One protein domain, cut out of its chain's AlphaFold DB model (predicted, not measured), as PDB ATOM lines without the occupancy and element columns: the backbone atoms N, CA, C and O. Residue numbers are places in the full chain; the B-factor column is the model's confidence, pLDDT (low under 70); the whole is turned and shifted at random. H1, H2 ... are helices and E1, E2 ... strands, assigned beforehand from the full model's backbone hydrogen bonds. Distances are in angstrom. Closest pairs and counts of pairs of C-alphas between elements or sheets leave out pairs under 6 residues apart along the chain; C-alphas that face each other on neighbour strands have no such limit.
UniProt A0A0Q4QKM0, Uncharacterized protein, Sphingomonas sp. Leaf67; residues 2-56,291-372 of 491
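What this domain is: This is residues 2 to 56 and 291 to 372 of the 491 residues of an uncharacterized protein of Sphingomonas sp. Leaf67 (UniProt A0A0Q4QKM0). The model is a rod of helices in which the two longest, H3 and H4, overlap near one end of each and together make the length, while H7 runs beside part of H3 and H5 packs on both H4 and H7. H2 turns steeply away from one end of H3, with H1 beside it reaching the end of H7; a small hairpin, E1 and E2, sits with E2 next to H3. The printed part has 137 residues, with seven named helices and two named strands in the order H1 H2 H3 H4 E1 E2 H5 H6 H7, and is mostly helix; the sheet, E1 - E2, is antiparallel. It is only just compact, close to loose, with a radius of gyration of the C-alphas of 16.7 A, and spans 57 by 27 by 24 A.

Where its parts are: Strands E1, residues 312 to 315, and E2, residues 323 to 326, form the sheet. H4, residues 291 to 311, is 30.3 A long and begins with C-alpha 291 at (-50.649, 49.093, -71.601). H3, residues 29 to 54, is 37.0 A long, with C-alpha 29 at (-24.932, 37.988, -23.547). H5 is residues 328 to 338, H6 residues 340 to 346, and H7 residues 349 to 365, 24.1 A long, ending with C-alpha 365 at (-42.289, 33.004, -37.248). H1 is residues 7 to 11 and H2 residues 14 to 25.

How they stand to each other: E1 and E2 are an antiparallel hairpin, their directions at 138 degrees; N 313 and O 325, and N 325 and O 313, are each 2.9 A apart, within hydrogen-bond range. The closest C-alphas of H3 and E2, those of Ala 42 and Thr 325, are 6.2 A apart. Residues 49 to 54 of H3 touch residues 301 to 308 of H4 at a shallow tilt of 28 degrees, opposite ways; the closest C-alphas, of Arg 53 and Gly 305, are 6.0 A apart. H3 and H7 touch, at a shallow tilt of 20 degrees, opposite ways, closest at the C-alphas of Ile 45 and Ile 362, 6.8 A. H5 touches H4 with the C-alphas of Leu 331 and Ala 311 at 4.6 A, and H7 with those of Gly 328 and Gly 363 at 4.2 A. H6 and H4 only just touch, with 3 pairs of C-alphas within 8 A, the closest those of Leu 346 and Gln 300, 6.1 A. H2 and H3 touch at a steep tilt of 69 degrees, only just short of perpendicular, closest at the C-alphas of Arg 24 and Gly 31, 4.5 A. H1 touches H2, with the C-alphas of Gly 8 and Gln 17 closest at 4.6 A, and H7, with those of Gln 9 and Glu 364 closest at 5.6 A. In H1 to H7 every O i to N i+4 pair is within hydrogen-bond range.

The domain as a whole: The two C-alphas farthest apart, those of Ser 28 and Thr 291, are 57.3 A apart. Residues 57 to 290 are not printed, and C-alphas 56 and 291 stand 14.7 A apart across this cut. Of the links that are printed whole, E1 to E2 is short and the others are tight. The mean pLDDT of the printed part is 78.0, and 25 residues are under 70, among them residues 313 to 325 and 367 to 372.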
ATOM      1  N   GLY A   2     -35.482  31.762 -46.986       68.62
ATOM      2  CA  GLY A   2     -34.315  32.234 -46.213       68.62
ATOM      3  C   GLY A   2     -34.585  32.917 -44.860       68.62
ATOM      4  O   GLY A   2     -33.645  33.452 -44.269       68.62
ATOM      5  N   ILE A   3     -35.831  32.918 -44.376       80.38
ATOM      6  CA  ILE A   3     -36.197  33.395 -43.038       80.38
ATOM      7  C   ILE A   3     -35.882  32.251 -42.063       80.38
ATOM      8  O   ILE A   3     -36.512  31.197 -42.174       80.38
ATOM      9  N   PRO A   4     -34.889  32.406 -41.169       80.00
ATOM     10  CA  PRO A   4     -34.584  31.388 -40.172       80.00
ATOM     11  C   PRO A   4     -35.721  31.329 -39.150       80.00
ATOM     12  O   PRO A   4     -36.307  32.362 -38.837       80.00
ATOM     13  N   LEU A   5     -36.030  30.143 -38.634       79.00
ATOM     14  CA  LEU A   5     -36.996  29.933 -37.554       79.00
ATOM     15  C   LEU A   5     -36.245  29.454 -36.312       79.00
ATOM     16  O   LEU A   5     -35.273  28.710 -36.441       79.00
ATOM     17  N   THR A   6     -36.708  29.835 -35.124       83.06
ATOM     18  CA  THR A   6     -36.255  29.173 -33.895       83.06
ATOM     19  C   THR A   6     -36.792  27.743 -33.844       83.06
ATOM     20  O   THR A   6     -37.776  27.409 -34.515       83.06
ATOM     21  N   ARG A   7     -36.194  26.886 -33.013       80.00
ATOM     22  CA  ARG A   7     -36.705  25.536 -32.760       80.00
ATOM     23  C   ARG A   7     -38.150  25.563 -32.284       80.00
ATOM     24  O   ARG A   7     -38.963  24.796 -32.801       80.00
ATOM     25  N   GLY A   8     -38.494  26.453 -31.354       74.69
ATOM     26  CA  GLY A   8     -39.866  26.606 -30.872       74.69
ATOM     27  C   GLY A   8     -40.852  26.984 -31.983       74.69
ATOM     28  O   GLY A   8     -41.952  26.437 -32.044       74.69
ATOM     29  N   GLN A   9     -40.465  27.875 -32.900       77.88
ATOM     30  CA  GLN A   9     -41.288  28.269 -34.053       77.88
ATOM     31  C   GLN A   9     -41.437  27.133 -35.074       77.88
ATOM     32  O   GLN A   9     -42.548  26.814 -35.492       77.88
ATOM     33  N   ALA A  10     -40.328  26.492 -35.447       76.00
ATOM     34  CA  ALA A  10     -40.293  25.440 -36.460       76.00
ATOM     35  C   ALA A  10     -41.024  24.159 -36.021       76.00
ATOM     36  O   ALA A  10     -41.676  23.512 -36.836       76.00
ATOM     37  N   THR A  11     -40.939  23.805 -34.736       73.50
ATOM     38  CA  THR A  11     -41.611  22.624 -34.160       73.50
ATOM     39  C   THR A  11     -43.013  22.911 -33.628       73.50
ATOM     40  O   THR A  11     -43.699  21.976 -33.212       73.50
ATOM     41  N   GLN A  12     -43.424  24.186 -33.621       68.31
ATOM     42  CA  GLN A  12     -44.677  24.666 -33.029       68.31
ATOM     43  C   GLN A  12     -44.849  24.242 -31.555       68.31
ATOM     44  O   GLN A  12     -45.957  23.984 -31.091       68.31
ATOM     45  N   ASP A  13     -43.741  24.154 -30.813       71.19
ATOM     46  CA  ASP A  13     -43.726  23.754 -29.407       71.19
ATOM     47  C   ASP A  13     -43.748  24.975 -28.480       71.19
ATOM     48  O   ASP A  13     -42.749  25.680 -28.320       71.19
ATOM     49  N   PHE A  14     -44.891  25.200 -27.830       69.69
ATOM     50  CA  PHE A  14     -45.084  26.325 -26.915       69.69
ATOM     51  C   PHE A  14     -44.179  26.283 -25.681       69.69
ATOM     52  O   PHE A  14     -43.808  27.342 -25.185       69.69
ATOM     53  N   ALA A  15     -43.794  25.097 -25.199       71.06
ATOM     54  CA  ALA A  15     -42.899  24.990 -24.050       71.06
ATOM     55  C   ALA A  15     -41.484  25.446 -24.425       71.06
ATOM     56  O   ALA A  15     -40.847  26.188 -23.682       71.06
ATOM     57  N   ILE A  16     -41.011  25.070 -25.619       73.25
ATOM     58  CA  ILE A  16     -39.726  25.554 -26.141       73.25
ATOM     59  C   ILE A  16     -39.794  27.071 -26.374       73.25
ATOM     60  O   ILE A  16     -38.895  27.788 -25.939       73.25
ATOM     61  N   GLN A  17     -40.877  27.588 -26.965       68.50
ATOM     62  CA  GLN A  17     -41.046  29.034 -27.174       68.50
ATOM     63  C   GLN A  17     -41.046  29.842 -25.863       68.50
ATOM     64  O   GLN A  17     -40.485  30.937 -25.827       68.50
ATOM     65  N   ASP A  18     -41.619  29.311 -24.779       69.44
ATOM     66  CA  ASP A  18     -41.598  29.957 -23.459       69.44
ATOM     67  C   ASP A  18     -40.170  30.039 -22.881       69.44
ATOM     68  O   ASP A  18     -39.744  31.076 -22.359       69.44
ATOM     69  N   THR A  19     -39.362  28.988 -23.072       74.75
ATOM     70  CA  THR A  19     -37.939  29.015 -22.689       74.75
ATOM     71  C   THR A  19     -37.120  30.005 -23.525       74.75
ATOM     72  O   THR A  19     -36.292  30.736 -22.977       74.75
ATOM     73  N   GLU A  20     -37.387  30.103 -24.831       77.69
ATOM     74  CA  GLU A  20     -36.776  31.092 -25.729       77.69
ATOM     75  C   GLU A  20     -37.174  32.526 -25.327       77.69
ATOM     76  O   GLU A  20     -36.338  33.433 -25.314       77.69
ATOM     77  N   GLN A  21     -38.433  32.749 -24.934       76.81
ATOM     78  CA  GLN A  21     -38.888  34.043 -24.420       76.81
ATOM     79  C   GLN A  21     -38.209  34.403 -23.096       76.81
ATOM     80  O   GLN A  21     -37.793  35.550 -22.913       76.81
ATOM     81  N   THR A  22     -38.071  33.437 -22.192       75.56
ATOM     82  CA  THR A  22     -37.379  33.631 -20.917       75.56
ATOM     83  C   THR A  22     -35.920  34.019 -21.141       75.56
ATOM     84  O   THR A  22     -35.460  35.000 -20.556       75.56
ATOM     85  N   LEU A  23     -35.213  33.339 -22.054       74.50
ATOM     86  CA  LEU A  23     -33.842  33.689 -22.443       74.50
ATOM     87  C   LEU A  23     -33.747  35.137 -22.947       74.50
ATOM     88  O   LEU A  23     -32.872  35.894 -22.535       74.50
ATOM     89  N   ARG A  24     -34.691  35.566 -23.789       77.00
ATOM     90  CA  ARG A  24     -34.744  36.947 -24.297       77.00
ATOM     91  C   ARG A  24     -35.017  37.996 -23.228       77.00
ATOM     92  O   ARG A  24     -34.709  39.162 -23.461       77.00
ATOM     93  N   ALA A  25     -35.659  37.636 -22.122       73.12
ATOM     94  CA  ALA A  25     -35.923  38.565 -21.027       73.12
ATOM     95  C   ALA A  25     -34.687  38.771 -20.135       73.12
ATOM     96  O   ALA A  25     -34.624  39.753 -19.396       73.12
ATOM     97  N   GLN A  26     -33.691  37.885 -20.223       73.06
ATOM     98  CA  GLN A  26     -32.471  37.970 -19.431       73.06
ATOM     99  C   GLN A  26     -31.549  39.092 -19.930       73.06
ATOM    100  O   GLN A  26     -31.361  39.305 -21.133       73.06
ATOM    101  N   ALA A  27     -30.936  39.810 -18.989       77.31
ATOM    102  CA  ALA A  27     -29.864  40.770 -19.249       77.31
ATOM    103  C   ALA A  27     -28.500  40.048 -19.299       77.31
ATOM    104  O   ALA A  27     -27.612  40.325 -18.498       77.31
ATOM    105  N   SER A  28     -28.376  39.065 -20.194       76.94
ATOM    106  CA  SER A  28     -27.170  38.259 -20.431       76.94
ATOM    107  C   SER A  28     -26.713  38.374 -21.889       76.94
ATOM    108  O   SER A  28     -27.501  38.759 -22.755       76.94
ATOM    109  N   GLY A  29     -25.462  37.993 -22.178       73.31
ATOM    110  CA  GLY A  29     -24.932  37.988 -23.547       73.31
ATOM    111  C   GLY A  29     -25.686  37.029 -24.478       73.31
ATOM    112  O   GLY A  29     -25.867  37.319 -25.660       73.31
ATOM    113  N   GLU A  30     -26.187  35.908 -23.957       75.38
ATOM    114  CA  GLU A  30     -27.072  34.990 -24.677       75.38
ATOM    115  C   GLU A  30     -28.453  35.610 -24.920       75.38
ATOM    116  O   GLU A  30     -28.999  35.481 -26.017       75.38
ATOM    117  N   GLY A  31     -28.994  36.336 -23.935       69.56
ATOM    118  CA  GLY A  31     -30.237  37.093 -24.074       69.56
ATOM    119  C   GLY A  31     -30.138  38.209 -25.120       69.56
ATOM    120  O   GLY A  31     -31.079  38.406 -25.890       69.56
ATOM    121  N   ASP A  32     -28.993  38.896 -25.210       74.00
ATOM    122  CA  ASP A  32     -28.709  39.879 -26.265       74.00
ATOM    123  C   ASP A  32     -28.681  39.232 -27.651       74.00
ATOM    124  O   ASP A  32     -29.391  39.682 -28.548       74.00
ATOM    125  N   LYS A  33     -27.955  38.119 -27.819       76.38
ATOM    126  CA  LYS A  33     -27.917  37.377 -29.092       76.38
ATOM    127  C   LYS A  33     -29.302  36.872 -29.512       76.38
ATOM    128  O   LYS A  33     -29.650  36.946 -30.689       76.38
ATOM    129  N   ALA A  34     -30.114  36.409 -28.559       72.50
ATOM    130  CA  ALA A  34     -31.495  35.998 -28.801       72.50
ATOM    131  C   ALA A  34     -32.391  37.172 -29.249       72.50
ATOM    132  O   ALA A  34     -33.269  36.993 -30.099       72.50
ATOM    133  N   ARG A  35     -32.173  38.384 -28.711       77.00
ATOM    134  CA  ARG A  35     -32.847  39.612 -29.170       77.00
ATOM    135  C   ARG A  35     -32.409  39.995 -30.587       77.00
ATOM    136  O   ARG A  35     -33.282  40.238 -31.417       77.00
ATOM    137  N   THR A  36     -31.103  39.988 -30.870       79.94
ATOM    138  CA  THR A  36     -30.548  40.277 -32.205       79.94
ATOM    139  C   THR A  36     -31.097  39.324 -33.263       79.94
ATOM    140  O   THR A  36     -31.589  39.785 -34.285       79.94
ATOM    141  N   PHE A  37     -31.134  38.015 -32.988       81.50
ATOM    142  CA  PHE A  37     -31.683  37.028 -33.925       81.50
ATOM    143  C   PHE A  37     -33.122  37.350 -34.358       81.50
ATOM    144  O   PHE A  37     -33.461  37.239 -35.533       81.50
ATOM    145  N   LEU A  38     -33.985  37.764 -33.425       77.94
ATOM    146  CA  LEU A  38     -35.374  38.095 -33.756       77.94
ATOM    147  C   LEU A  38     -35.529  39.449 -34.448       77.94
ATOM    148  O   LEU A  38     -36.472  39.615 -35.221       77.94
ATOM    149  N   MET A  39     -34.627  40.401 -34.197       78.25
ATOM    150  CA  MET A  39     -34.547  41.627 -34.995       78.25
ATOM    151  C   MET A  39     -34.179  41.285 -36.446       78.25
ATOM    152  O   MET A  39     -34.921  41.656 -37.354       78.25
ATOM    153  N   ASP A  40     -33.151  40.459 -36.655       82.69
ATOM    154  CA  ASP A  40     -32.742  39.990 -37.984       82.69
ATOM    155  C   ASP A  40     -33.857  39.189 -38.680       82.69
ATOM    156  O   ASP A  40     -34.113  39.356 -39.874       82.69
ATOM    157  N   GLN A  41     -34.559  38.320 -37.943       82.12
ATOM    158  CA  GLN A  41     -35.713  37.577 -38.456       82.12
ATOM    159  C   GLN A  41     -36.834  38.530 -38.897       82.12
ATOM    160  O   GLN A  41     -37.393  38.361 -39.982       82.12
ATOM    161  N   ALA A  42     -37.157  39.537 -38.083       78.25
ATOM    162  CA  ALA A  42     -38.181  40.529 -38.395       78.25
ATOM    163  C   ALA A  42     -37.820  41.373 -39.629       78.25
ATOM    164  O   ALA A  42     -38.691  41.652 -40.459       78.25
ATOM    165  N   ASP A  43     -36.546  41.730 -39.782       82.31
ATOM    166  CA  ASP A  43     -36.045  42.454 -40.948       82.31
ATOM    167  C   ASP A  43     -36.102  41.592 -42.215       82.31
ATOM    168  O   ASP A  43     -36.612  42.051 -43.238       82.31
ATOM    169  N   ARG A  44     -35.723  40.308 -42.135       84.25
ATOM    170  CA  ARG A  44     -35.874  39.351 -43.250       84.25
ATOM    171  C   ARG A  44     -37.331  39.125 -43.642       84.25
ATOM    172  O   ARG A  44     -37.628  38.995 -44.827       84.25
ATOM    173  N   ILE A  45     -38.254  39.086 -42.676       83.19
ATOM    174  CA  ILE A  45     -39.699  39.011 -42.946       83.19
ATOM    175  C   ILE A  45     -40.160  40.253 -43.716       83.19
ATOM    176  O   ILE A  45     -40.869  40.124 -44.717       83.19
ATOM    177  N   ARG A  46     -39.752  41.448 -43.271       83.00
ATOM    178  CA  ARG A  46     -40.090  42.708 -43.945       83.00
ATOM    179  C   ARG A  46     -39.530  42.737 -45.363       83.00
ATOM    180  O   ARG A  46     -40.261  43.058 -46.295       83.00
ATOM    181  N   GLU A  47     -38.269  42.361 -45.531       86.31
ATOM    182  CA  GLU A  47     -37.599  42.314 -46.828       86.31
ATOM    183  C   GLU A  47     -38.271  41.308 -47.771       86.31
ATOM    184  O   GLU A  47     -38.544  41.639 -48.922       86.31
ATOM    185  N   ALA A  48     -38.601  40.102 -47.295       86.12
ATOM    186  CA  ALA A  48     -39.289  39.092 -48.097       86.12
ATOM    187  C   ALA A  48     -40.674  39.569 -48.559       86.12
ATOM    188  O   ALA A  48     -41.043  39.368 -49.716       86.12
ATOM    189  N   ALA A  49     -41.427  40.231 -47.679       86.06
ATOM    190  CA  ALA A  49     -42.721  40.795 -48.032       86.06
ATOM    191  C   ALA A  49     -42.612  42.003 -48.972       86.06
ATOM    192  O   ALA A  49     -43.426  42.114 -49.886       86.06
ATOM    193  N   SER A  50     -41.607  42.872 -48.794       85.25
ATOM    194  CA  SER A  50     -41.334  43.967 -49.735       85.25
ATOM    195  C   SER A  50     -40.979  43.408 -51.104       85.25
ATOM    196  O   SER A  50     -41.671  43.702 -52.065       85.25
ATOM    197  N   LYS A  51     -40.014  42.483 -51.190       87.88
ATOM    198  CA  LYS A  51     -39.635  41.827 -52.452       87.88
ATOM    199  C   LYS A  51     -40.826  41.176 -53.146       87.88
ATOM    200  O   LYS A  51     -40.959  41.285 -54.362       87.88
ATOM    201  N   PHE A  52     -41.698  40.509 -52.386       88.62
ATOM    202  CA  PHE A  52     -42.913  39.924 -52.943       88.62
ATOM    203  C   PHE A  52     -43.874  40.997 -53.472       88.62
ATOM    204  O   PHE A  52     -44.384  40.857 -54.577       88.62
ATOM    205  N   ARG A  53     -44.102  42.083 -52.723       86.25
ATOM    206  CA  ARG A  53     -44.920  43.224 -53.162       86.25
ATOM    207  C   ARG A  53     -44.358  43.870 -54.431       86.25
ATOM    208  O   ARG A  53     -45.102  44.081 -55.386       86.25
ATOM    209  N   ASP A  54     -43.062  44.156 -54.434       85.38
ATOM    210  CA  ASP A  54     -42.370  44.921 -55.473       85.38
ATOM    211  C   ASP A  54     -42.321  44.156 -56.807       85.38
ATOM    212  O   ASP A  54     -42.299  44.769 -57.874       85.38
ATOM    213  N   ALA A  55     -42.431  42.820 -56.775       86.81
ATOM    214  CA  ALA A  55     -42.557  41.979 -57.970       86.81
ATOM    215  C   ALA A  55     -43.813  42.273 -58.819       86.81
ATOM    216  O   ALA A  55     -43.862  41.923 -60.003       86.81
ATOM    217  N   PHE A  56     -44.836  42.919 -58.249       83.94
ATOM    218  CA  PHE A  56     -46.075  43.260 -58.962       83.94
ATOM    219  C   PHE A  56     -46.114  44.707 -59.468       83.94
ATOM    220  O   PHE A  56     -46.995  45.039 -60.259       83.94
ATOM    221  N   THR A 291     -49.755  48.319 -72.472       90.94
ATOM    222  CA  THR A 291     -50.649  49.093 -71.601       90.94
ATOM    223  C   THR A 291     -51.603  48.204 -70.804       90.94
ATOM    224  O   THR A 291     -51.709  48.367 -69.589       90.94
ATOM    225  N   SER A 292     -52.239  47.207 -71.428       93.94
ATOM    226  CA  SER A 292     -53.175  46.322 -70.724       93.94
ATOM    227  C   SER A 292     -52.480  45.360 -69.752       93.94
ATOM    228  O   SER A 292     -53.005  45.080 -68.672       93.94
ATOM    229  N   LYS A 293     -51.257  44.915 -70.074       93.31
ATOM    230  CA  LYS A 293     -50.397  44.166 -69.144       93.31
ATOM    231  C   LYS A 293     -49.973  45.035 -67.959       93.31
ATOM    232  O   LYS A 293     -50.019  44.565 -66.822       93.31
ATOM    233  N   GLY A 294     -49.610  46.294 -68.208       91.88
ATOM    234  CA  GLY A 294     -49.305  47.277 -67.163       91.88
ATOM    235  C   GLY A 294     -50.497  47.541 -66.240       91.88
ATOM    236  O   GLY A 294     -50.350  47.517 -65.020       91.88
ATOM    237  N   ALA A 295     -51.699  47.684 -66.802       94.31
ATOM    238  CA  ALA A 295     -52.941  47.804 -66.039       94.31
ATOM    239  C   ALA A 295     -53.203  46.581 -65.153       94.31
ATOM    240  O   ALA A 295     -53.533  46.729 -63.976       94.31
ATOM    241  N   TRP A 296     -53.006  45.366 -65.675       95.44
ATOM    242  CA  TRP A 296     -53.149  44.157 -64.861       95.44
ATOM    243  C   TRP A 296     -52.138  44.113 -63.706       95.44
ATOM    244  O   TRP A 296     -52.514  43.814 -62.572       95.44
ATOM    245  N   ARG A 297     -50.879  44.492 -63.955       92.50
ATOM    246  CA  ARG A 297     -49.848  44.620 -62.910       92.50
ATOM    247  C   ARG A 297     -50.231  45.657 -61.850       92.50
ATOM    248  O   ARG A 297     -50.088  45.390 -60.662       92.50
ATOM    249  N   ALA A 298     -50.818  46.789 -62.244       92.44
ATOM    250  CA  ALA A 298     -51.317  47.792 -61.302       92.44
ATOM    251  C   ALA A 298     -52.414  47.233 -60.373       92.44
ATOM    252  O   ALA A 298     -52.370  47.480 -59.165       92.44
ATOM    253  N   ILE A 299     -53.341  46.425 -60.912       94.81
ATOM    254  CA  ILE A 299     -54.377  45.722 -60.133       94.81
ATOM    255  C   ILE A 299     -53.741  44.723 -59.156       94.81
ATOM    256  O   ILE A 299     -54.110  44.692 -57.979       94.81
ATOM    257  N   GLN A 300     -52.766  43.929 -59.617       94.12
ATOM    258  CA  GLN A 300     -52.025  42.987 -58.770       94.12
ATOM    259  C   GLN A 300     -51.317  43.707 -57.619       94.12
ATOM    260  O   GLN A 300     -51.474  43.320 -56.463       94.12
ATOM    261  N   ALA A 301     -50.598  44.787 -57.912       90.56
ATOM    262  CA  ALA A 301     -49.842  45.524 -56.913       90.56
ATOM    263  C   ALA A 301     -50.733  46.219 -55.870       90.56
ATOM    264  O   ALA A 301     -50.374  46.242 -54.695       90.56
ATOM    265  N   GLU A 302     -51.914  46.727 -56.241       90.69
ATOM    266  CA  GLU A 302     -52.863  47.261 -55.253       90.69
ATOM    267  C   GLU A 302     -53.488  46.153 -54.392       90.69
ATOM    268  O   GLU A 302     -53.605  46.308 -53.174       90.69
ATOM    269  N   GLY A 303     -53.839  45.013 -54.996       91.19
ATOM    270  CA  GLY A 303     -54.381  43.862 -54.273       91.19
ATOM    271  C   GLY A 303     -53.389  43.280 -53.263       91.19
ATOM    272  O   GLY A 303     -53.722  43.125 -52.087       91.19
ATOM    273  N   ILE A 304     -52.156  43.011 -53.700       91.25
ATOM    274  CA  ILE A 304     -51.088  42.456 -52.858       91.25
ATOM    275  C   ILE A 304     -50.574  43.484 -51.853       91.25
ATOM    276  O   ILE A 304     -50.453  43.163 -50.668       91.25
ATOM    277  N   GLY A 305     -50.356  44.730 -52.282       86.81
ATOM    278  CA  GLY A 305     -49.993  45.833 -51.394       86.81
ATOM    279  C   GLY A 305     -51.013  45.998 -50.270       86.81
ATOM    280  O   GLY A 305     -50.644  45.978 -49.104       86.81
ATOM    281  N   GLY A 306     -52.312  46.009 -50.590       87.44
ATOM    282  CA  GLY A 306     -53.376  46.114 -49.592       87.44
ATOM    283  C   GLY A 306     -53.459  44.937 -48.608       87.44
ATOM    284  O   GLY A 306     -53.903  45.131 -47.474       87.44
ATOM    285  N   ILE A 307     -53.048  43.726 -49.004       89.69
ATOM    286  CA  ILE A 307     -52.957  42.563 -48.101       89.69
ATOM    287  C   ILE A 307     -51.775  42.721 -47.142       89.69
ATOM    288  O   ILE A 307     -51.942  42.548 -45.933       89.69
ATOM    289  N   ILE A 308     -50.601  43.073 -47.670       87.31
ATOM    290  CA  ILE A 308     -49.365  43.211 -46.891       87.31
ATOM    291  C   ILE A 308     -49.441  44.430 -45.961       87.31
ATOM    292  O   ILE A 308     -49.112  44.315 -44.782       87.31
ATOM    293  N   ASP A 309     -49.970  45.561 -46.433       84.69
ATOM    294  CA  ASP A 309     -50.151  46.790 -45.650       84.69
ATOM    295  C   ASP A 309     -51.033  46.548 -44.412       84.69
ATOM    296  O   ASP A 309     -50.720  47.002 -43.313       84.69
ATOM    297  N   LYS A 310     -52.105  45.751 -44.547       85.44
ATOM    298  CA  LYS A 310     -52.976  45.363 -43.418       85.44
ATOM    299  C   LYS A 310     -52.293  44.436 -42.412       85.44
ATOM    300  O   LYS A 310     -52.751  44.336 -41.271       85.44
ATOM    301  N   ALA A 311     -51.242  43.737 -42.830       82.44
ATOM    302  CA  ALA A 311     -50.492  42.832 -41.976       82.44
ATOM    303  C   ALA A 311     -49.448  43.554 -41.110       82.44
ATOM    304  O   ALA A 311     -48.996  42.980 -40.118       82.44
ATOM    305  N   TYR A 312     -49.095  44.804 -41.427       79.81
ATOM    306  CA  TYR A 312     -48.156  45.577 -40.619       79.81
ATOM    307  C   TYR A 312     -48.718  45.924 -39.233       79.81
ATOM    308  O   TYR A 312     -49.870  46.330 -39.047       79.81
ATOM    309  N   THR A 313     -47.854  45.782 -38.232       67.44
ATOM    310  CA  THR A 313     -48.075  46.196 -36.844       67.44
ATOM    311  C   THR A 313     -46.862  46.949 -36.332       67.44
ATOM    312  O   THR A 313     -45.736  46.479 -36.480       67.44
ATOM    313  N   ALA A 314     -47.084  48.087 -35.674       56.66
ATOM    314  CA  ALA A 314     -46.065  48.675 -34.816       56.66
ATOM    315  C   ALA A 314     -45.838  47.715 -33.639       56.66
ATOM    316  O   ALA A 314     -46.750  47.492 -32.843       56.66
ATOM    317  N   ASN A 315     -44.659  47.098 -33.559       50.75
ATOM    318  CA  ASN A 315     -44.321  46.199 -32.464       50.75
ATOM    319  C   ASN A 315     -43.484  46.961 -31.436       50.75
ATOM    320  O   ASN A 315     -42.326  47.286 -31.680       50.75
ATOM    321  N   SER A 316     -44.090  47.272 -30.293       46.84
ATOM    322  CA  SER A 316     -43.462  48.007 -29.189       46.84
ATOM    323  C   SER A 316     -42.635  47.124 -28.245       46.84
ATOM    324  O   SER A 316     -41.969  47.650 -27.357       46.84
ATOM    325  N   ASN A 317     -42.638  45.795 -28.427       45.06
ATOM    326  CA  ASN A 317     -41.972  44.843 -27.525       45.06
ATOM    327  C   ASN A 317     -40.516  44.522 -27.910       45.06
ATOM    328  O   ASN A 317     -39.851  43.752 -27.220       45.06
ATOM    329  N   LEU A 318     -40.001  45.106 -28.993       48.50
ATOM    330  CA  LEU A 318     -38.628  44.920 -29.470       48.50
ATOM    331  C   LEU A 318     -37.705  46.061 -29.025       48.50
ATOM    332  O   LEU A 318     -36.990  46.580 -29.855       48.50
ATOM    333  N   GLY A 319     -37.729  46.472 -27.749       40.56
ATOM    334  CA  GLY A 319     -36.654  47.219 -27.051       40.56
ATOM    335  C   GLY A 319     -36.119  48.559 -27.608       40.56
ATOM    336  O   GLY A 319     -35.463  49.282 -26.866       40.56
ATOM    337  N   SER A 320     -36.406  48.926 -28.854       37.22
ATOM    338  CA  SER A 320     -35.789  49.996 -29.634       37.22
ATOM    339  C   SER A 320     -36.821  50.526 -30.636       37.22
ATOM    340  O   SER A 320     -36.784  50.218 -31.825       37.22
ATOM    341  N   GLY A 321     -37.787  51.297 -30.133       38.12
ATOM    342  CA  GLY A 321     -38.810  51.955 -30.952       38.12
ATOM    343  C   GLY A 321     -39.783  51.005 -31.676       38.12
ATOM    344  O   GLY A 321     -39.656  49.782 -31.604       38.12
ATOM    345  N   PRO A 322     -40.815  51.551 -32.345       37.78
ATOM    346  CA  PRO A 322     -41.769  50.760 -33.110       37.78
ATOM    347  C   PRO A 322     -41.110  50.255 -34.397       37.78
ATOM    348  O   PRO A 322     -41.232  50.862 -35.458       37.78
ATOM    349  N   VAL A 323     -40.431  49.115 -34.325       47.06
ATOM    350  CA  VAL A 323     -40.050  48.376 -35.527       47.06
ATOM    351  C   VAL A 323     -41.351  47.830 -36.127       47.06
ATOM    352  O   VAL A 323     -42.011  46.964 -35.544       47.06
ATOM    353  N   ALA A 324     -41.795  48.393 -37.254       53.22
ATOM    354  CA  ALA A 324     -42.977  47.904 -37.958       53.22
ATOM    355  C   ALA A 324     -42.693  46.475 -38.442       53.22
ATOM    356  O   ALA A 324     -41.827  46.254 -39.292       53.22
ATOM    357  N   THR A 325     -43.385  45.496 -37.866       66.50
ATOM    358  CA  THR A 325     -43.223  44.073 -38.192       66.50
ATOM    359  C   THR A 325     -44.523  43.530 -38.764       66.50
ATOM    360  O   THR A 325     -45.614  43.993 -38.416       66.50
ATOM    361  N   ILE A 326     -44.404  42.578 -39.685       73.94
ATOM    362  CA  ILE A 326     -45.552  41.920 -40.304       73.94
ATOM    363  C   ILE A 326     -46.052  40.845 -39.350       73.94
ATOM    364  O   ILE A 326     -45.298  39.962 -38.955       73.94
ATOM    365  N   ASN A 327     -47.330  40.913 -38.992       79.06
ATOM    366  CA  ASN A 327     -47.979  39.930 -38.139       79.06
ATOM    367  C   ASN A 327     -48.640  38.836 -38.994       79.06
ATOM    368  O   ASN A 327     -49.511  39.128 -39.820       79.06
ATOM    369  N   GLY A 328     -48.278  37.570 -38.773       76.56
ATOM    370  CA  GLY A 328     -48.797  36.436 -39.540       76.56
ATOM    371  C   GLY A 328     -50.295  36.192 -39.364       76.56
ATOM    372  O   GLY A 328     -50.971  35.856 -40.336       76.56
ATOM    373  N   ALA A 329     -50.862  36.435 -38.178       75.31
ATOM    374  CA  ALA A 329     -52.304  36.312 -37.952       75.31
ATOM    375  C   ALA A 329     -53.099  37.389 -38.712       75.31
ATOM    376  O   ALA A 329     -54.146  37.093 -39.300       75.31
ATOM    377  N   LYS A 330     -52.578  38.621 -38.775       82.06
ATOM    378  CA  LYS A 330     -53.156  39.693 -39.598       82.06
ATOM    379  C   LYS A 330     -52.985  39.424 -41.088       82.06
ATOM    380  O   LYS A 330     -53.941  39.633 -41.829       82.06
ATOM    381  N   LEU A 331     -51.829  38.917 -41.518       84.19
ATOM    382  CA  LEU A 331     -51.602  38.498 -42.903       84.19
ATOM    383  C   LEU A 331     -52.594  37.408 -43.315       84.19
ATOM    384  O   LEU A 331     -53.262  37.528 -44.340       84.19
ATOM    385  N   ASN A 332     -52.754  36.379 -42.481       84.38
ATOM    386  CA  ASN A 332     -53.728  35.320 -42.699       84.38
ATOM    387  C   ASN A 332     -55.156  35.877 -42.789       84.38
ATOM    388  O   ASN A 332     -55.878  35.585 -43.736       84.38
ATOM    389  N   SER A 333     -55.541  36.733 -41.841       83.31
ATOM    390  CA  SER A 333     -56.853  37.387 -41.843       83.31
ATOM    391  C   SER A 333     -57.075  38.242 -43.094       83.31
ATOM    392  O   SER A 333     -58.161  38.225 -43.667       83.31
ATOM    393  N   ALA A 334     -56.053  38.970 -43.552       87.25
ATOM    394  CA  ALA A 334     -56.117  39.787 -44.759       87.25
ATOM    395  C   ALA A 334     -56.278  38.928 -46.023       87.25
ATOM    396  O   ALA A 334     -57.114  39.256 -46.864       87.25
ATOM    397  N   ILE A 335     -55.551  37.810 -46.121       88.69
ATOM    398  CA  ILE A 335     -55.663  36.827 -47.210       88.69
ATOM    399  C   ILE A 335     -57.064  36.205 -47.245       88.69
ATOM    400  O   ILE A 335     -57.701  36.179 -48.297       88.69
ATOM    401  N   LEU A 336     -57.575  35.756 -46.096       87.19
ATOM    402  CA  LEU A 336     -58.914  35.170 -45.997       87.19
ATOM    403  C   LEU A 336     -60.006  36.185 -46.347       87.19
ATOM    404  O   LEU A 336     -60.925  35.861 -47.093       87.19
ATOM    405  N   ARG A 337     -59.876  37.429 -45.869       88.94
ATOM    406  CA  ARG A 337     -60.820  38.515 -46.167       88.94
ATOM    407  C   ARG A 337     -60.790  38.940 -47.632       88.94
ATOM    408  O   ARG A 337     -61.820  39.342 -48.161       88.94
ATOM    409  N   PHE A 338     -59.625  38.886 -48.274       90.88
ATOM    410  CA  PHE A 338     -59.514  39.122 -49.710       90.88
ATOM    411  C   PHE A 338     -60.179  37.988 -50.505       90.88
ATOM    412  O   PHE A 338     -60.876  38.242 -51.485       90.88
ATOM    413  N   GLY A 339     -60.013  36.745 -50.047       90.75
ATOM    414  CA  GLY A 339     -60.650  35.555 -50.599       90.75
ATOM    415  C   GLY A 339     -59.725  34.768 -51.527       90.75
ATOM    416  O   GLY A 339     -59.244  35.275 -52.543       90.75
ATOM    417  N   ILE A 340     -59.530  33.483 -51.214       90.25
ATOM    418  CA  ILE A 340     -58.672  32.565 -51.983       90.25
ATOM    419  C   ILE A 340     -59.068  32.474 -53.470       90.25
ATOM    420  O   ILE A 340     -58.172  32.552 -54.312       90.25
ATOM    421  N   PRO A 341     -60.363  32.385 -53.846       92.44
ATOM    422  CA  PRO A 341     -60.743  32.357 -55.257       92.44
ATOM    423  C   PRO A 341     -60.322  33.617 -56.020       92.44
ATOM    424  O   PRO A 341     -59.913  33.520 -57.174       92.44
ATOM    425  N   LYS A 342     -60.372  34.797 -55.384       93.19
ATOM    426  CA  LYS A 342     -59.898  36.040 -56.006       93.19
ATOM    427  C   LYS A 342     -58.382  36.035 -56.158       93.19
ATOM    428  O   LYS A 342     -57.898  36.427 -57.213       93.19
ATOM    429  N   LEU A 343     -57.641  35.561 -55.154       93.69
ATOM    430  CA  LEU A 343     -56.178  35.463 -55.228       93.69
ATOM    431  C   LEU A 343     -55.711  34.560 -56.366       93.69
ATOM    432  O   LEU A 343     -54.798  34.945 -57.082       93.69
ATOM    433  N   LYS A 344     -56.374  33.420 -56.587       93.81
ATOM    434  CA  LYS A 344     -56.076  32.518 -57.714       93.81
ATOM    435  C   LYS A 344     -56.353  33.131 -59.091       93.81
ATOM    436  O   LYS A 344     -55.830  32.662 -60.092       93.81
ATOM    437  N   ILE A 345     -57.212  34.148 -59.168       94.88
ATOM    438  CA  ILE A 345     -57.432  34.902 -60.410       94.88
ATOM    439  C   ILE A 345     -56.407  36.026 -60.526       94.88
ATOM    440  O   ILE A 345     -55.870  36.238 -61.613       94.88
ATOM    441  N   LEU A 346     -56.158  36.741 -59.425       94.56
ATOM    442  CA  LEU A 346     -55.242  37.873 -59.359       94.56
ATOM    443  C   LEU A 346     -53.807  37.449 -59.686       94.56
ATOM    444  O   LEU A 346     -53.136  38.117 -60.466       94.56
ATOM    445  N   LEU A 347     -53.353  36.351 -59.096       93.19
ATOM    446  CA  LEU A 347     -52.009  35.806 -59.242       93.19
ATOM    447  C   LEU A 347     -52.009  34.649 -60.240       93.19
ATOM    448  O   LEU A 347     -53.042  34.018 -60.471       93.19
ATOM    449  N   ASP A 348     -50.856  34.390 -60.849       89.38
ATOM    450  CA  ASP A 348     -50.623  33.086 -61.461       89.38
ATOM    451  C   ASP A 348     -50.357  32.034 -60.367       89.38
ATOM    452  O   ASP A 348     -50.276  32.348 -59.177       89.38
ATOM    453  N   GLU A 349     -50.300  30.765 -60.761       90.06
ATOM    454  CA  GLU A 349     -50.143  29.653 -59.821       90.06
ATOM    455  C   GLU A 349     -48.833  29.757 -59.026       90.06
ATOM    456  O   GLU A 349     -48.841  29.657 -57.799       90.06
ATOM    457  N   ALA A 350     -47.729  30.077 -59.705       89.81
ATOM    458  CA  ALA A 350     -46.421  30.218 -59.076       89.81
ATOM    459  C   ALA A 350     -46.394  31.349 -58.034       89.81
ATOM    460  O   ALA A 350     -45.852  31.177 -56.938       89.81
ATOM    461  N   ASP A 351     -46.983  32.504 -58.340       90.75
ATOM    462  CA  ASP A 351     -47.044  33.636 -57.422       90.75
ATOM    463  C   ASP A 351     -48.042  33.411 -56.281       90.75
ATOM    464  O   ASP A 351     -47.795  33.846 -55.150       90.75
ATOM    465  N   PHE A 352     -49.135  32.688 -56.531       92.19
ATOM    466  CA  PHE A 352     -50.053  32.252 -55.482       92.19
ATOM    467  C   PHE A 352     -49.355  31.323 -54.483       92.19
ATOM    468  O   PHE A 352     -49.438  31.545 -53.272       92.19
ATOM    469  N   ASP A 353     -48.609  30.332 -54.964       88.19
ATOM    470  CA  ASP A 353     -47.868  29.407 -54.107       88.19
ATOM    471  C   ASP A 353     -46.763  30.118 -53.325       88.19
ATOM    472  O   ASP A 353     -46.564  29.855 -52.134       88.19
ATOM    473  N   ARG A 354     -46.091  31.092 -53.950       87.12
ATOM    474  CA  ARG A 354     -45.150  31.980 -53.253       87.12
ATOM    475  C   ARG A 354     -45.840  32.768 -52.141       87.12
ATOM    476  O   ARG A 354     -45.309  32.795 -51.031       87.12
ATOM    477  N   LEU A 355     -47.022  33.344 -52.379       88.94
ATOM    478  CA  LEU A 355     -47.798  34.036 -51.341       88.94
ATOM    479  C   LEU A 355     -48.184  33.089 -50.198       88.94
ATOM    480  O   LEU A 355     -48.067  33.451 -49.028       88.94
ATOM    481  N   MET A 356     -48.635  31.874 -50.513       88.62
ATOM    482  CA  MET A 356     -49.050  30.892 -49.508       88.62
ATOM    483  C   MET A 356     -47.869  30.370 -48.691       88.62
ATOM    484  O   MET A 356     -47.979  30.208 -47.473       88.62
ATOM    485  N   SER A 357     -46.720  30.177 -49.332       84.00
ATOM    486  CA  SER A 357     -45.470  29.830 -48.665       84.00
ATOM    487  C   SER A 357     -44.982  30.980 -47.774       84.00
ATOM    488  O   SER A 357     -44.601  30.746 -46.627       84.00
ATOM    489  N   LEU A 358     -45.102  32.234 -48.227       84.69
ATOM    490  CA  LEU A 358     -44.756  33.422 -47.442       84.69
ATOM    491  C   LEU A 358     -45.675  33.544 -46.220       84.69
ATOM    492  O   LEU A 358     -45.199  33.713 -45.101       84.69
ATOM    493  N   ARG A 359     -46.989  33.370 -46.415       84.56
ATOM    494  CA  ARG A 359     -47.988  33.304 -45.339       84.56
ATOM    495  C   ARG A 359     -47.625  32.244 -44.305       84.56
ATOM    496  O   ARG A 359     -47.736  32.523 -43.115       84.56
ATOM    497  N   ARG A 360     -47.226  31.046 -44.742       80.25
ATOM    498  CA  ARG A 360     -46.864  29.941 -43.845       80.25
ATOM    499  C   ARG A 360     -45.640  30.292 -43.004       80.25
ATOM    500  O   ARG A 360     -45.728  30.245 -41.785       80.25
ATOM    501  N   VAL A 361     -44.553  30.717 -43.649       79.56
ATOM    502  CA  VAL A 361     -43.290  31.051 -42.972       79.56
ATOM    503  C   VAL A 361     -43.464  32.226 -42.004       79.56
ATOM    504  O   VAL A 361     -42.994  32.162 -40.874       79.56
ATOM    505  N   ILE A 362     -44.184  33.283 -42.402       78.94
ATOM    506  CA  ILE A 362     -44.484  34.413 -41.507       78.94
ATOM    507  C   ILE A 362     -45.407  33.968 -40.368       78.94
ATOM    508  O   ILE A 362     -45.223  34.390 -39.230       78.94
ATOM    509  N   GLY A 363     -46.396  33.120 -40.654       73.31
ATOM    510  CA  GLY A 363     -47.268  32.525 -39.646       73.31
ATOM    511  C   GLY A 363     -46.468  31.793 -38.574       73.31
ATOM    512  O   GLY A 363     -46.606  32.130 -37.406       73.31
ATOM    513  N   GLU A 364     -45.584  30.881 -38.982       72.94
ATOM    514  CA  GLU A 364     -44.687  30.112 -38.105       72.94
ATOM    515  C   GLU A 364     -43.745  31.021 -37.297       72.94
ATOM    516  O   GLU A 364     -43.594  30.843 -36.091       72.94
ATOM    517  N   ALA A 365     -43.179  32.058 -37.921       71.06
ATOM    518  CA  ALA A 365     -42.289  33.004 -37.248       71.06
ATOM    519  C   ALA A 365     -43.001  33.946 -36.254       71.06
ATOM    520  O   ALA A 365     -42.354  34.576 -35.421       71.06
ATOM    521  N   THR A 366     -44.329  34.083 -36.335       70.06
ATOM    522  CA  THR A 366     -45.088  35.074 -35.546       70.06
ATOM    523  C   THR A 366     -46.180  34.465 -34.668       70.06
ATOM    524  O   THR A 366     -47.033  35.205 -34.170       70.06
ATOM    525  N   ILE A 367     -46.161  33.141 -34.458       61.47
ATOM    526  CA  ILE A 367     -47.100  32.450 -33.564       61.47
ATOM    527  C   ILE A 367     -47.002  33.069 -32.156       61.47
ATOM    528  O   ILE A 367     -45.921  33.063 -31.565       61.47
ATOM    529  N   PRO A 368     -48.098  33.617 -31.600       50.91
ATOM    530  CA  PRO A 368     -48.129  34.014 -30.200       50.91
ATOM    531  C   PRO A 368     -48.184  32.769 -29.305       50.91
ATOM    532  O   PRO A 368     -48.863  31.794 -29.625       50.91
ATOM    533  N   ILE A 369     -47.499  32.812 -28.163       46.03
ATOM    534  CA  ILE A 369     -47.478  31.705 -27.200       46.03
ATOM    535  C   ILE A 369     -48.884  31.529 -26.602       46.03
ATOM    536  O   ILE A 369     -49.552  32.514 -26.255       46.03
ATOM    537  N   SER A 370     -49.346  30.279 -26.499       31.14
ATOM    538  CA  SER A 370     -50.646  29.928 -25.910       31.14
ATOM    539  C   SER A 370     -50.814  30.563 -24.520       31.14
ATOM    540  O   SER A 370     -49.914  30.493 -23.689       31.14
ATOM    541  N   GLY A 371     -51.953  31.224 -24.283       37.47
ATOM    542  CA  GLY A 371     -52.245  31.956 -23.040       37.47
ATOM    543  C   GLY A 371     -51.918  33.457 -23.057       37.47
ATOM    544  O   GLY A 371     -52.287  34.164 -22.122       37.47
ATOM    545  N   THR A 372     -51.301  33.986 -24.120       37.00
ATOM    546  CA  THR A 372     -51.035  35.430 -24.252       37.00
ATOM    547  C   THR A 372     -52.062  36.127 -25.147       37.00
ATOM    548  O   THR A 372     -51.836  36.426 -26.319       37.00
TER     549      THR A 372